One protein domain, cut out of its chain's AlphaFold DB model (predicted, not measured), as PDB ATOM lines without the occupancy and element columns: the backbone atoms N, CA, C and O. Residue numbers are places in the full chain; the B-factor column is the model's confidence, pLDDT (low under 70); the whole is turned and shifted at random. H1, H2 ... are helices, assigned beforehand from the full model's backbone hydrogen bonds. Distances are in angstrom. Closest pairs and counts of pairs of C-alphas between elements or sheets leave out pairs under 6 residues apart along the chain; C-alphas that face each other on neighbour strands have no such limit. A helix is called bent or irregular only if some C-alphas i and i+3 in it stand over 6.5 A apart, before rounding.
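What this domain is: This is residues 20 to 65 of the 65 residues of an uncharacterized protein of Bacteroidetes bacterium (UniProt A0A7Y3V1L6). A single long helix, H2, forms nearly the whole length of a rod, and at its first end the short helix H1 and the link after it make a small hook. The printed part has 46 residues with two named helices, H1 then H2, and no named strand; the class is all helix. The whole is extended, with a radius of gyration of the C-alphas of 18.2 A and spans of 57 by 17 by 7 A.

How they stand to each other: H1, residues 22 to 28, is joined by a tight link of 3 residues to H2, residues 32 to 64. H1 and H2 are apart, with no C-alpha of the one within 8 A of the other. Residues 36 to 65, of which 36 to 64 belong to H2, stand free. In H1 and H2 every O i to N i+4 pair is within hydrogen-bond range.

Where its parts are: H1 begins at C-alpha 22 (194.499, 163.159, 109.510) and has 7 residues. H2 runs 47.5 A from C-alpha 32 (201.335, 172.668, 104.711) to C-alpha 64 (218.526, 176.565, 148.830), and is not bent.

The domain as a whole: The C-alphas farthest apart, of Glu 27 and Arg 65, are 57.7 A apart. The printed part has no cut. Residues 20 to 30 and residue 65 have pLDDT under 70.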
ATOM      1  N   PRO A  20     194.309 169.421 113.333       60.72
ATOM      2  CA  PRO A  20     193.208 168.701 112.709       60.72
ATOM      3  C   PRO A  20     193.558 167.223 112.570       60.72
ATOM      4  O   PRO A  20     194.723 166.857 112.395       60.72
ATOM      5  N   SER A  21     192.543 166.366 112.642       66.25
ATOM      6  CA  SER A  21     192.748 164.932 112.433       66.25
ATOM      7  C   SER A  21     193.276 164.675 111.019       66.25
ATOM      8  O   SER A  21     192.919 165.388 110.082       66.25
ATOM      9  N   ALA A  22     194.058 163.608 110.834       65.00
ATOM     10  CA  ALA A  22     194.499 163.159 109.510       65.00
ATOM     11  C   ALA A  22     193.330 163.057 108.508       65.00
ATOM     12  O   ALA A  22     193.485 163.394 107.336       65.00
ATOM     13  N   LYS A  23     192.137 162.682 108.989       63.06
ATOM     14  CA  LYS A  23     190.917 162.616 108.177       63.06
ATOM     15  C   LYS A  23     190.420 163.998 107.725       63.06
ATOM     16  O   LYS A  23     190.047 164.164 106.571       63.06
ATOM     17  N   GLU A  24     190.489 165.009 108.592       63.34
ATOM     18  CA  GLU A  24     190.119 166.393 108.256       63.34
ATOM     19  C   GLU A  24     191.137 167.060 107.324       63.34
ATOM     20  O   GLU A  24     190.753 167.845 106.460       63.34
ATOM     21  N   VAL A  25     192.426 166.737 107.473       66.62
ATOM     22  CA  VAL A  25     193.490 167.199 106.566       66.62
ATOM     23  C   VAL A  25     193.271 166.648 105.154       66.62
ATOM     24  O   VAL A  25     193.423 167.394 104.187       66.62
ATOM     25  N   MET A  26     192.869 165.377 105.041       61.22
ATOM     26  CA  MET A  26     192.537 164.739 103.762       61.22
ATOM     27  C   MET A  26     191.261 165.301 103.120       61.22
ATOM     28  O   MET A  26     191.237 165.483 101.908       61.22
ATOM     29  N   GLU A  27     190.213 165.578 103.902       64.38
ATOM     30  CA  GLU A  27     188.923 166.054 103.373       64.38
ATOM     31  C   GLU A  27     188.901 167.558 103.056       64.38
ATOM     32  O   GLU A  27     188.284 167.960 102.071       64.38
ATOM     33  N   LYS A  28     189.544 168.404 103.873       65.75
ATOM     34  CA  LYS A  28     189.482 169.873 103.722       65.75
ATOM     35  C   LYS A  28     190.684 170.483 103.008       65.75
ATOM     36  O   LYS A  28     190.598 171.642 102.620       65.75
ATOM     37  N   GLY A  29     191.775 169.731 102.840       58.06
ATOM     38  CA  GLY A  29     193.017 170.227 102.251       58.06
ATOM     39  C   GLY A  29     193.639 171.324 103.114       58.06
ATOM     40  O   GLY A  29     193.345 172.504 102.961       58.06
ATOM     41  N   ILE A  30     194.513 170.949 104.047       65.62
ATOM     42  CA  ILE A  30     195.248 171.936 104.844       65.62
ATOM     43  C   ILE A  30     196.541 172.320 104.150       65.62
ATOM     44  O   ILE A  30     197.340 171.466 103.772       65.62
ATOM     45  N   SER A  31     196.754 173.629 104.018       73.75
ATOM     46  CA  SER A  31     198.014 174.172 103.537       73.75
ATOM     47  C   SER A  31     199.136 173.766 104.492       73.75
ATOM     48  O   SER A  31     199.126 174.111 105.678       73.75
ATOM     49  N   LEU A  32     200.126 173.037 103.973       70.06
ATOM     50  CA  LEU A  32     201.335 172.668 104.711       70.06
ATOM     51  C   LEU A  32     202.018 173.910 105.313       70.06
ATOM     52  O   LEU A  32     202.565 173.848 106.415       70.06
ATOM     53  N   SER A  33     201.927 175.050 104.624       73.00
ATOM     54  CA  SER A  33     202.419 176.345 105.091       73.00
ATOM     55  C   SER A  33     201.677 176.839 106.336       73.00
ATOM     56  O   SER A  33     202.322 177.297 107.278       73.00
ATOM     57  N   ASP A  34     200.352 176.676 106.401       77.12
ATOM     58  CA  ASP A  34     199.558 177.063 107.578       77.12
ATOM     59  C   ASP A  34     199.853 176.163 108.777       77.12
ATOM     60  O   ASP A  34     199.942 176.635 109.914       77.12
ATOM     61  N   MET A  35     200.041 174.861 108.542       79.31
ATOM     62  CA  MET A  35     200.435 173.932 109.601       79.31
ATOM     63  C   MET A  35     201.844 174.246 110.116       79.31
ATOM     64  O   MET A  35     202.061 174.280 111.325       79.31
ATOM     65  N   SER A  36     202.771 174.571 109.215       76.00
ATOM     66  CA  SER A  36     204.138 174.966 109.574       76.00
ATOM     67  C   SER A  36     204.154 176.262 110.390       76.00
ATOM     68  O   SER A  36     204.811 176.322 111.427       76.00
ATOM     69  N   ALA A  37     203.366 177.271 110.004       81.69
ATOM     70  CA  ALA A  37     203.233 178.515 110.763       81.69
ATOM     71  C   ALA A  37     202.641 178.287 112.168       81.69
ATOM     72  O   ALA A  37     203.100 178.879 113.149       81.69
ATOM     73  N   ARG A  38     201.647 177.395 112.293       80.44
ATOM     74  CA  ARG A  38     201.063 177.015 113.592       80.44
ATOM     75  C   ARG A  38     202.066 176.291 114.488       80.44
ATOM     76  O   ARG A  38     202.120 176.593 115.679       80.44
ATOM     77  N   LEU A  39     202.858 175.379 113.927       82.88
ATOM     78  CA  LEU A  39     203.912 174.673 114.657       82.88
ATOM     79  C   LEU A  39     204.995 175.642 115.142       82.88
ATOM     80  O   LEU A  39     205.357 175.596 116.314       82.88
ATOM     81  N   LEU A  40     205.448 176.566 114.288       84.88
ATOM     82  CA  LEU A  40     206.423 177.594 114.669       84.88
ATOM     83  C   LEU A  40     205.924 178.447 115.840       84.88
ATOM     84  O   LEU A  40     206.651 178.636 116.813       84.88
ATOM     85  N   LYS A  41     204.656 178.875 115.804       82.69
ATOM     86  CA  LYS A  41     204.042 179.609 116.916       82.69
ATOM     87  C   LYS A  41     204.021 178.796 118.217       82.69
ATOM     88  O   LYS A  41     204.291 179.339 119.283       82.69
ATOM     89  N   GLN A  42     203.711 177.501 118.152       83.19
ATOM     90  CA  GLN A  42     203.738 176.638 119.339       83.19
ATOM     91  C   GLN A  42     205.156 176.445 119.887       83.19
ATOM     92  O   GLN A  42     205.321 176.402 121.104       83.19
ATOM     93  N   ILE A  43     206.163 176.338 119.016       86.75
ATOM     94  CA  ILE A  43     207.572 176.229 119.418       86.75
ATOM     95  C   ILE A  43     208.021 177.507 120.132       86.75
ATOM     96  O   ILE A  43     208.660 177.422 121.178       86.75
ATOM     97  N   GLU A  44     207.650 178.681 119.621       89.00
ATOM     98  CA  GLU A  44     207.961 179.964 120.260       89.00
ATOM     99  C   GLU A  44     207.317 180.081 121.650       89.00
ATOM    100  O   GLU A  44     207.991 180.418 122.625       89.00
ATOM    101  N   GLU A  45     206.034 179.722 121.775       90.00
ATOM    102  CA  GLU A  45     205.341 179.703 123.069       90.00
ATOM    103  C   GLU A  45     206.007 178.727 124.064       90.00
ATOM    104  O   GLU A  45     206.164 179.059 125.243       90.00
ATOM    105  N   GLN A  46     206.452 177.550 123.608       91.50
ATOM    106  CA  GLN A  46     207.185 176.590 124.447       91.50
ATOM    107  C   GLN A  46     208.565 177.111 124.857       91.50
ATOM    108  O   GLN A  46     208.952 176.951 126.014       91.50
ATOM    109  N   ALA A  47     209.299 177.754 123.948       92.50
ATOM    110  CA  ALA A  47     210.606 178.327 124.248       92.50
ATOM    111  C   ALA A  47     210.502 179.418 125.325       92.50
ATOM    112  O   ALA A  47     211.271 179.410 126.288       92.50
ATOM    113  N   LEU A  48     209.503 180.303 125.224       92.31
ATOM    114  CA  LEU A  48     209.221 181.311 126.252       92.31
ATOM    115  C   LEU A  48     208.895 180.672 127.608       92.31
ATOM    116  O   LEU A  48     209.401 181.122 128.638       92.31
ATOM    117  N   TYR A  49     208.107 179.596 127.608       92.12
ATOM    118  CA  TYR A  49     207.788 178.861 128.829       92.12
ATOM    119  C   TYR A  49     209.026 178.207 129.461       92.12
ATOM    120  O   TYR A  49     209.214 178.294 130.673       92.12
ATOM    121  N   ILE A  50     209.913 177.612 128.658       92.19
ATOM    122  CA  ILE A  50     211.179 177.032 129.137       92.19
ATOM    123  C   ILE A  50     212.066 178.110 129.771       92.19
ATOM    124  O   ILE A  50     212.625 177.892 130.846       92.19
ATOM    125  N   ILE A  51     212.161 179.292 129.156       93.88
ATOM    126  CA  ILE A  51     212.912 180.424 129.721       93.88
ATOM    127  C   ILE A  51     212.324 180.844 131.075       93.88
ATOM    128  O   ILE A  51     213.070 181.103 132.021       93.88
ATOM    129  N   GLU A  52     210.998 180.911 131.191       93.44
ATOM    130  CA  GLU A  52     210.340 181.233 132.459       93.44
ATOM    131  C   GLU A  52     210.599 180.163 133.530       93.44
ATOM    132  O   GLU A  52     210.896 180.505 134.678       93.44
ATOM    133  N   LEU A  53     210.530 178.881 133.162       92.75
ATOM    134  CA  LEU A  53     210.842 177.773 134.061       92.75
ATOM    135  C   LEU A  53     212.287 177.831 134.556       92.75
ATOM    136  O   LEU A  53     212.499 177.724 135.762       92.75
ATOM    137  N   ASN A  54     213.258 178.074 133.673       95.31
ATOM    138  CA  ASN A  54     214.665 178.206 134.061       95.31
ATOM    139  C   ASN A  54     214.868 179.348 135.063       95.31
ATOM    140  O   ASN A  54     215.461 179.137 136.114       95.31
ATOM    141  N   LYS A  55     214.266 180.521 134.826       94.06
ATOM    142  CA  LYS A  55     214.318 181.641 135.785       94.06
ATOM    143  C   LYS A  55     213.710 181.294 137.146       94.06
ATOM    144  O   LYS A  55     214.120 181.839 138.170       94.06
ATOM    145  N   ARG A  56     212.675 180.448 137.180       93.50
ATOM    146  CA  ARG A  56     212.080 179.970 138.440       93.50
ATOM    147  C   ARG A  56     212.997 178.970 139.141       93.50
ATOM    148  O   ARG A  56     213.096 179.042 140.361       93.50
ATOM    149  N   LEU A  57     213.653 178.084 138.392       95.69
ATOM    150  CA  LEU A  57     214.626 177.128 138.925       95.69
ATOM    151  C   LEU A  57     215.834 177.841 139.532       95.69
ATOM    152  O   LEU A  57     216.127 177.592 140.694       95.69
ATOM    153  N   GLU A  58     216.431 178.801 138.825       95.00
ATOM    154  CA  GLU A  58     217.549 179.611 139.339       95.00
ATOM    155  C   GLU A  58     217.197 180.260 140.687       95.00
ATOM    156  O   GLU A  58     217.926 180.124 141.665       95.00
ATOM    157  N   LYS A  59     216.008 180.869 140.795       93.69
ATOM    158  CA  LYS A  59     215.525 181.460 142.056       93.69
ATOM    159  C   LYS A  59     215.297 180.441 143.172       93.69
ATOM    160  O   LYS A  59     215.349 180.801 144.347       93.69
ATOM    161  N   LEU A  60     214.926 179.207 142.835       91.06
ATOM    162  CA  LEU A  60     214.741 178.143 143.822       91.06
ATOM    163  C   LEU A  60     216.089 177.598 144.298       91.06
ATOM    164  O   LEU A  60     216.239 177.358 145.494       91.06
ATOM    165  N   GLU A  61     217.057 177.456 143.395       92.44
ATOM    166  CA  GLU A  61     218.429 177.052 143.715       92.44
ATOM    167  C   GLU A  61     219.143 178.108 144.567       92.44
ATOM    168  O   GLU A  61     219.790 177.755 145.550       92.44
ATOM    169  N   GLU A  62     218.959 179.400 144.269       89.50
ATOM    170  CA  GLU A  62     219.469 180.505 145.095       89.50
ATOM    171  C   GLU A  62     218.899 180.491 146.517       89.50
ATOM    172  O   GLU A  62     219.616 180.803 147.459       89.50
ATOM    173  N   LYS A  63     217.626 180.116 146.697       82.81
ATOM    174  CA  LYS A  63     217.002 180.008 148.029       82.81
ATOM    175  C   LYS A  63     217.469 178.796 148.836       82.81
ATOM    176  O   LYS A  63     217.220 178.758 150.037       82.81
ATOM    177  N   GLN A  64     218.030 177.782 148.178       73.50
ATOM    178  CA  GLN A  64     218.526 176.565 148.830       73.50
ATOM    179  C   GLN A  64     220.026 176.625 149.153       73.50
ATOM    180  O   GLN A  64     220.514 175.742 149.858       73.50
ATOM    181  N   ARG A  65     220.743 177.632 148.645       66.50
ATOM    182  CA  ARG A  65     222.128 177.944 149.022       66.50
ATOM    183  C   ARG A  65     222.175 178.888 150.216       66.50
ATOM    184  O   ARG A  65     223.147 178.748 150.989       66.50
TER     185      ARG A  65